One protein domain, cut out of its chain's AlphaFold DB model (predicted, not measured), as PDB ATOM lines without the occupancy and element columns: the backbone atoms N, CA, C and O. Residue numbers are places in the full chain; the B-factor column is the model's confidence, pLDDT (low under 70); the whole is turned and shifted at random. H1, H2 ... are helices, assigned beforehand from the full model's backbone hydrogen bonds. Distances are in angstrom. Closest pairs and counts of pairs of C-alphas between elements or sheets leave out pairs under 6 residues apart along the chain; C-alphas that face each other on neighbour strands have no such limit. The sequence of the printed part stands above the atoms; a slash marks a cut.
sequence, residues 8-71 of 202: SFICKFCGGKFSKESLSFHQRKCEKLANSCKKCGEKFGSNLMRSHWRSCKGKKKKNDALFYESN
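This is residues 8 to 71 of the 202 residues of the protein "Hypothetical protein" of Aplanochytrium stocchinoi (UniProt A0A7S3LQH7). With little regular structure, this is a row of two small loop-and-helix units and a tail: residues 8 to 19 fold back in a loop before H1, residues 33 to 45 make a second such loop before H2, and residues 64 to 71 stick out. The printed part has 64 residues, 23 of them in two named helices, H1 then H2, with no named strand; the class is all helix. It is loose, with a radius of gyration of the C-alphas of 14.0 A, and flat, spanning 38 by 33 by 17 A.

H1, residues 20 to 32, is 19.8 A long and begins at C-alpha 20 (181.896, 159.517, 137.004). H2, residues 46 to 55, is 15.1 A long and ends at C-alpha 55 (165.164, 180.329, 150.741).

H1 and H2 are apart. Residues 9 to 10 pair antiparallel with 17 to 18, and 35 to 36 with 43 to 44. O i to N i+4 pairs are within hydrogen-bond range in 6 of 9 in H1 and 3 of 6 in H2.

The printed part has no cut. The link from H1 to H2 is long, 13 residues. Residues 60 to 71 have pLDDT under 70.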
ATOM      1  N   SER A   8     177.507 156.867 142.476       96.44
ATOM      2  CA  SER A   8     176.855 157.956 141.750       96.44
ATOM      3  C   SER A   8     177.301 159.301 142.310       96.44
ATOM      4  O   SER A   8     177.424 159.480 143.520       96.44
ATOM      5  N   PHE A   9     177.551 160.250 141.413       96.75
ATOM      6  CA  PHE A   9     177.979 161.606 141.733       96.75
ATOM      7  C   PHE A   9     176.846 162.591 141.457       96.75
ATOM      8  O   PHE A   9     176.113 162.445 140.481       96.75
ATOM      9  N   ILE A  10     176.711 163.614 142.299       96.56
ATOM     10  CA  ILE A  10     175.637 164.606 142.189       96.56
ATOM     11  C   ILE A  10     176.149 165.848 141.451       96.56
ATOM     12  O   ILE A  10     177.181 166.422 141.797       96.56
ATOM     13  N   CYS A  11     175.420 166.299 140.432       96.12
ATOM     14  CA  CYS A  11     175.717 167.553 139.749       96.12
ATOM     15  C   CYS A  11     175.397 168.755 140.650       96.12
ATOM     16  O   CYS A  11     174.253 168.938 141.061       96.12
ATOM     17  N   LYS A  12     176.381 169.632 140.876       93.25
ATOM     18  CA  LYS A  12     176.230 170.842 141.706       93.25
ATOM     19  C   LYS A  12     175.185 171.844 141.199       93.25
ATOM     20  O   LYS A  12     174.669 172.630 141.981       93.25
ATOM     21  N   PHE A  13     174.878 171.833 139.900       92.69
ATOM     22  CA  PHE A  13     173.956 172.797 139.297       92.69
ATOM     23  C   PHE A  13     172.506 172.307 139.295       92.69
ATOM     24  O   PHE A  13     171.606 173.095 139.568       92.69
ATOM     25  N   CYS A  14     172.258 171.030 138.989       93.75
ATOM     26  CA  CYS A  14     170.897 170.495 138.851       93.75
ATOM     27  C   CYS A  14     170.494 169.482 139.931       93.75
ATOM     28  O   CYS A  14     169.316 169.144 140.012       93.75
ATOM     29  N   GLY A  15     171.437 168.981 140.735       92.69
ATOM     30  CA  GLY A  15     171.191 167.937 141.735       92.69
ATOM     31  C   GLY A  15     170.989 166.526 141.162       92.69
ATOM     32  O   GLY A  15     170.698 165.603 141.917       92.69
ATOM     33  N   GLY A  16     171.131 166.335 139.846       94.38
ATOM     34  CA  GLY A  16     171.011 165.022 139.204       94.38
ATOM     35  C   GLY A  16     172.166 164.083 139.565       94.38
ATOM     36  O   GLY A  16     173.284 164.546 139.792       94.38
ATOM     37  N   LYS A  17     171.894 162.773 139.605       96.69
ATOM     38  CA  LYS A  17     172.882 161.714 139.873       96.69
ATOM     39  C   LYS A  17     173.436 161.159 138.560       96.69
ATOM     40  O   LYS A  17     172.660 160.810 137.675       96.69
ATOM     41  N   PHE A  18     174.755 161.055 138.454       96.81
ATOM     42  CA  PHE A  18     175.464 160.644 137.241       96.81
ATOM     43  C   PHE A  18     176.599 159.668 137.560       96.81
ATOM     44  O   PHE A  18     177.095 159.620 138.688       96.81
ATOM     45  N   SER A  19     177.036 158.913 136.552       96.31
ATOM     46  CA  SER A  19     178.302 158.176 136.620       96.31
ATOM     47  C   SER A  19     179.489 159.145 136.557       96.31
ATOM     48  O   SER A  19     179.353 160.283 136.099       96.31
ATOM     49  N   LYS A  20     180.671 158.698 136.997       95.69
ATOM     50  CA  LYS A  20     181.896 159.517 137.004       95.69
ATOM     51  C   LYS A  20     182.208 160.119 135.627       95.69
ATOM     52  O   LYS A  20     182.514 161.303 135.524       95.69
ATOM     53  N   GLU A  21     182.075 159.317 134.574       95.75
ATOM     54  CA  GLU A  21     182.368 159.713 133.192       95.75
ATOM     55  C   GLU A  21     181.340 160.720 132.660       95.75
ATOM     56  O   GLU A  21     181.705 161.792 132.169       95.75
ATOM     57  N   SER A  22     180.046 160.425 132.837       96.94
ATOM     58  CA  SER A  22     178.953 161.260 132.320       96.94
ATOM     59  C   SER A  22     178.808 162.600 133.047       96.94
ATOM     60  O   SER A  22     178.369 163.581 132.439       96.94
ATOM     61  N   LEU A  23     179.224 162.681 134.319       97.25
ATOM     62  CA  LEU A  23     179.141 163.904 135.117       97.25
ATOM     63  C   LEU A  23     179.892 165.067 134.460       97.25
ATOM     64  O   LEU A  23     179.377 166.183 134.425       97.25
ATOM     65  N   SER A  24     181.087 164.814 133.923       97.00
ATOM     66  CA  SER A  24     181.931 165.858 133.333       97.00
ATOM     67  C   SER A  24     181.287 166.492 132.090       97.00
ATOM     68  O   SER A  24     181.233 167.718 131.964       97.00
ATOM     69  N   PHE A  25     180.718 165.670 131.202       97.56
ATOM     70  CA  PHE A  25     179.996 166.122 130.010       97.56
ATOM     71  C   PHE A  25     178.695 166.833 130.377       97.56
ATOM     72  O   PHE A  25     178.368 167.879 129.805       97.56
ATOM     73  N   HIS A  26     177.970 166.295 131.360       97.31
ATOM     74  CA  HIS A  26     176.752 166.905 131.862       97.31
ATOM     75  C   HIS A  26     177.030 168.285 132.466       97.31
ATOM     76  O   HIS A  26     176.335 169.238 132.120       97.31
ATOM     77  N   GLN A  27     178.053 168.429 133.314       96.12
ATOM     78  CA  GLN A  27     178.368 169.694 133.985       96.12
ATOM     79  C   GLN A  27     178.631 170.830 132.993       96.12
ATOM     80  O   GLN A  27     178.066 171.906 133.168       96.12
ATOM     81  N   ARG A  28     179.381 170.584 131.907       96.12
ATOM     82  CA  ARG A  28     179.650 171.607 130.874       96.12
ATOM     83  C   ARG A  28     178.378 172.107 130.189       96.12
ATOM     84  O   ARG A  28     178.265 173.291 129.880       96.12
ATOM     85  N   LYS A  29     177.419 171.214 129.922       95.75
ATOM     86  CA  LYS A  29     176.120 171.587 129.334       95.75
ATOM     87  C   LYS A  29     175.209 172.242 130.373       95.75
ATOM     88  O   LYS A  29     174.568 173.246 130.084       95.75
ATOM     89  N   CYS A  30     175.178 171.700 131.586       94.88
ATOM     90  CA  CYS A  30     174.321 172.159 132.671       94.88
ATOM     91  C   CYS A  30     174.703 173.564 133.148       94.88
ATOM     92  O   CYS A  30     173.819 174.373 133.410       94.88
ATOM     93  N   GLU A  31     175.996 173.886 133.184       93.62
ATOM     94  CA  GLU A  31     176.482 175.221 133.533       93.62
ATOM     95  C   GLU A  31     175.996 176.298 132.554       93.62
ATOM     96  O   GLU A  31     175.611 177.382 132.982       93.62
ATOM     97  N   LYS A  32     175.943 175.988 131.252       92.31
ATOM     98  CA  LYS A  32     175.421 176.912 130.231       92.31
ATOM     99  C   LYS A  32     173.921 177.173 130.382       92.31
ATOM    100  O   LYS A  32     173.449 178.237 130.003       92.31
ATOM    101  N   LEU A  33     173.187 176.204 130.927       90.69
ATOM    102  CA  LEU A  33     171.748 176.299 131.192       90.69
ATOM    103  C   LEU A  33     171.439 176.845 132.594       90.69
ATOM    104  O   LEU A  33     170.271 177.040 132.937       90.69
ATOM    105  N   ALA A  34     172.458 177.051 133.430       91.88
ATOM    106  CA  ALA A  34     172.268 177.547 134.777       91.88
ATOM    107  C   ALA A  34     171.908 179.035 134.733       91.88
ATOM    108  O   ALA A  34     172.631 179.862 134.178       91.88
ATOM    109  N   ASN A  35     170.799 179.380 135.377       91.31
ATOM    110  CA  ASN A  35     170.376 180.763 135.527       91.31
ATOM    111  C   ASN A  35     171.020 181.348 136.784       91.31
ATOM    112  O   ASN A  35     171.133 180.672 137.808       91.31
ATOM    113  N   SER A  36     171.426 182.614 136.732       93.44
ATOM    114  CA  SER A  36     171.884 183.346 137.911       93.44
ATOM    115  C   SER A  36     170.696 183.904 138.692       93.44
ATOM    116  O   SER A  36     169.806 184.542 138.121       93.44
ATOM    117  N   CYS A  37     170.683 183.721 140.009       93.69
ATOM    118  CA  CYS A  37     169.698 184.362 140.866       93.69
ATOM    119  C   CYS A  37     169.926 185.880 140.891       93.69
ATOM    120  O   CYS A  37     170.989 186.346 141.290       93.69
ATOM    121  N   LYS A  38     168.895 186.663 140.552       89.94
ATOM    122  CA  LYS A  38     168.956 188.137 140.559       89.94
ATOM    123  C   LYS A  38     169.226 188.743 141.946       89.94
ATOM    124  O   LYS A  38     169.667 189.880 142.027       89.94
ATOM    125  N   LYS A  39     168.941 188.010 143.032       89.94
ATOM    126  CA  LYS A  39     169.103 188.501 144.412       89.94
ATOM    127  C   LYS A  39     170.504 188.253 144.986       89.94
ATOM    128  O   LYS A  39     171.021 189.126 145.672       89.94
ATOM    129  N   CYS A  40     171.100 187.079 144.754       92.38
ATOM    130  CA  CYS A  40     172.399 186.704 145.343       92.38
ATOM    131  C   CYS A  40     173.529 186.477 144.324       92.38
ATOM    132  O   CYS A  40     174.677 186.309 144.731       92.38
ATOM    133  N   GLY A  41     173.224 186.432 143.023       89.94
ATOM    134  CA  GLY A  41     174.193 186.201 141.948       89.94
ATOM    135  C   GLY A  41     174.632 184.745 141.757       89.94
ATOM    136  O   GLY A  41     175.371 184.455 140.820       89.94
ATOM    137  N   GLU A  42     174.189 183.806 142.596       90.38
ATOM    138  CA  GLU A  42     174.567 182.393 142.457       90.38
ATOM    139  C   GLU A  42     173.858 181.716 141.279       90.38
ATOM    140  O   GLU A  42     172.707 182.027 140.963       90.38
ATOM    141  N   LYS A  43     174.562 180.787 140.620       92.81
ATOM    142  CA  LYS A  43     174.060 180.046 139.459       92.81
ATOM    143  C   LYS A  43     173.432 178.729 139.896       92.81
ATOM    144  O   LYS A  43     174.087 177.915 140.543       92.81
ATOM    145  N   PHE A  44     172.197 178.495 139.467       93.06
ATOM    146  CA  PHE A  44     171.465 177.257 139.723       93.06
ATOM    147  C   PHE A  44     170.851 176.726 138.432       93.06
ATOM    148  O   PHE A  44     170.440 177.487 137.556       93.06
ATOM    149  N   GLY A  45     170.727 175.406 138.337       91.31
ATOM    150  CA  GLY A  45     169.866 174.778 137.346       91.31
ATOM    151  C   GLY A  45     168.404 175.167 137.576       91.31
ATOM    152  O   GLY A  45     167.995 175.487 138.696       91.31
ATOM    153  N   SER A  46     167.604 175.113 136.513       86.69
ATOM    154  CA  SER A  46     166.173 175.462 136.515       86.69
ATOM    155  C   SER A  46     165.394 174.829 137.675       86.69
ATOM    156  O   SER A  46     164.622 175.514 138.346       86.69
ATOM    157  N   ASN A  47     165.660 173.555 137.970       86.56
ATOM    158  CA  ASN A  47     164.973 172.806 139.025       86.56
ATOM    159  C   ASN A  47     165.295 173.325 140.435       86.56
ATOM    160  O   ASN A  47     164.403 173.435 141.275       86.56
ATOM    161  N   LEU A  48     166.555 173.686 140.696       90.00
ATOM    162  CA  LEU A  48     166.984 174.190 142.004       90.00
ATOM    163  C   LEU A  48     166.660 175.674 142.190       90.00
ATOM    164  O   LEU A  48     166.487 176.121 143.324       90.00
ATOM    165  N   MET A  49     166.508 176.429 141.097       93.44
ATOM    166  CA  MET A  49     166.193 177.858 141.146       93.44
ATOM    167  C   MET A  49     164.881 178.137 141.889       93.44
ATOM    168  O   MET A  49     164.804 179.085 142.670       93.44
ATOM    169  N   ARG A  50     163.855 177.294 141.707       91.81
ATOM    170  CA  ARG A  50     162.558 177.468 142.381       91.81
ATOM    171  C   ARG A  50     162.670 177.295 143.899       91.81
ATOM    172  O   ARG A  50     162.102 178.094 144.640       91.81
ATOM    173  N   SER A  51     163.407 176.285 144.358       93.12
ATOM    174  CA  SER A  51     163.657 176.069 145.790       93.12
ATOM    175  C   SER A  51     164.533 177.177 146.368       93.12
ATOM    176  O   SER A  51     164.218 177.727 147.421       93.12
ATOM    177  N   HIS A  52     165.575 177.571 145.633       94.31
ATOM    178  CA  HIS A  52     166.441 178.683 145.999       94.31
ATOM    179  C   HIS A  52     165.658 179.993 146.146       94.31
ATOM    180  O   HIS A  52     165.850 180.698 147.125       94.31
ATOM    181  N   TRP A  53     164.732 180.325 145.244       93.12
ATOM    182  CA  TRP A  53     163.935 181.555 145.352       93.12
ATOM    183  C   TRP A  53     163.155 181.676 146.663       93.12
ATOM    184  O   TRP A  53     162.981 182.793 147.149       93.12
ATOM    185  N   ARG A  54     162.727 180.552 147.248       94.06
ATOM    186  CA  ARG A  54     162.017 180.533 148.536       94.06
ATOM    187  C   ARG A  54     162.953 180.757 149.721       94.06
ATOM    188  O   ARG A  54     162.563 181.408 150.681       94.06
ATOM    189  N   SER A  55     164.177 180.234 149.657       94.44
ATOM    190  CA  SER A  55     165.164 180.329 150.741       94.44
ATOM    191  C   SER A  55     166.172 181.470 150.568       94.44
ATOM    192  O   SER A  55     166.942 181.770 151.483       94.44
ATOM    193  N   CYS A  56     166.185 182.130 149.409       94.19
ATOM    194  CA  CYS A  56     167.144 183.169 149.072       94.19
ATOM    195  C   CYS A  56     166.902 184.422 149.917       94.19
ATOM    196  O   CYS A  56     166.106 185.294 149.562       94.19
ATOM    197  N   LYS A  57     167.689 184.561 150.989       89.62
ATOM    198  CA  LYS A  57     167.687 185.727 151.889       89.62
ATOM    199  C   LYS A  57     168.233 187.015 151.256       89.62
ATOM    200  O   LYS A  57     168.335 188.024 151.937       89.62
ATOM    201  N   GLY A  58     168.618 186.991 149.975       80.44
ATOM    202  CA  GLY A  58     169.012 188.189 149.229       80.44
ATOM    203  C   GLY A  58     170.205 188.934 149.820       80.44
ATOM    204  O   GLY A  58     170.315 190.141 149.637       80.44
ATOM    205  N   LYS A  59     171.102 188.229 150.525       73.94
ATOM    206  CA  LYS A  59     172.369 188.810 150.960       73.94
ATOM    207  C   LYS A  59     173.141 189.182 149.696       73.94
ATOM    208  O   LYS A  59     173.713 188.302 149.052       73.94
ATOM    209  N   LYS A  60     173.098 190.464 149.315       65.62
ATOM    210  CA  LYS A  60     173.980 191.027 148.292       65.62
ATOM    211  C   LYS A  60     175.388 190.650 148.724       65.62
ATOM    212  O   LYS A  60     175.854 191.120 149.764       65.62
ATOM    213  N   LYS A  61     176.037 189.742 147.995       63.38
ATOM    214  CA  LYS A  61     177.462 189.513 148.207       63.38
ATOM    215  C   LYS A  61     178.112 190.869 147.947       63.38
ATOM    216  O   LYS A  61     177.953 191.399 146.851       63.38
ATOM    217  N   LYS A  62     178.774 191.459 148.947       64.31
ATOM    218  CA  LYS A  62     179.579 192.687 148.804       64.31
ATOM    219  C   LYS A  62     180.843 192.392 147.972       64.31
ATOM    220  O   LYS A  62     181.945 192.748 148.358       64.31
ATOM    221  N   ASN A  63     180.698 191.659 146.869       58.28
ATOM    222  CA  ASN A  63     181.813 191.125 146.096       58.28
ATOM    223  C   ASN A  63     182.335 192.108 145.047       58.28
ATOM    224  O   ASN A  63     183.342 191.810 144.413       58.28
ATOM    225  N   ASP A  64     181.734 193.292 144.923       56.44
ATOM    226  CA  ASP A  64     182.250 194.329 144.028       56.44
ATOM    227  C   ASP A  64     183.583 194.925 144.526       56.44
ATOM    228  O   ASP A  64     184.286 195.556 143.746       56.44
ATOM    229  N   ALA A  65     183.986 194.677 145.782       56.16
ATOM    230  CA  ALA A  65     185.276 195.139 146.304       56.16
ATOM    231  C   ALA A  65     186.429 194.125 146.152       56.16
ATOM    232  O   ALA A  65     187.579 194.538 146.114       56.16
ATOM    233  N   LEU A  66     186.159 192.816 146.039       55.78
ATOM    234  CA  LEU A  66     187.220 191.789 146.064       55.78
ATOM    235  C   LEU A  66     187.424 191.051 144.735       55.78
ATOM    236  O   LEU A  66     188.424 190.362 144.567       55.78
ATOM    237  N   PHE A  67     186.527 191.209 143.753       54.22
ATOM    238  CA  PHE A  67     186.704 190.550 142.452       54.22
ATOM    239  C   PHE A  67     187.690 191.278 141.516       54.22
ATOM    240  O   PHE A  67     188.131 190.694 140.530       54.22
ATOM    241  N   TYR A  68     188.079 192.526 141.817       54.44
ATOM    242  CA  TYR A  68     189.080 193.241 141.013       54.44
ATOM    243  C   TYR A  68     190.533 192.927 141.420       54.44
ATOM    244  O   TYR A  68     191.431 193.034 140.588       54.44
ATOM    245  N   GLU A  69     190.788 192.472 142.653       52.06
ATOM    246  CA  GLU A  69     192.154 192.144 143.096       52.06
ATOM    247  C   GLU A  69     192.579 190.707 142.780       52.06
ATOM    248  O   GLU A  69     193.751 190.472 142.493       52.06
ATOM    249  N   SER A  70     191.656 189.743 142.713       52.38
ATOM    250  CA  SER A  70     192.021 188.348 142.402       52.38
ATOM    251  C   SER A  70     192.421 188.102 140.939       52.38
ATOM    252  O   SER A  70     192.945 187.037 140.638       52.38
ATOM    253  N   ASN A  71     192.244 189.078 140.041       47.16
ATOM    254  CA  ASN A  71     192.727 189.009 138.653       47.16
ATOM    255  C   ASN A  71     194.065 189.738 138.424       47.16
ATOM    256  O   ASN A  71     194.520 189.821 137.284       47.16
TER     257      ASN A  71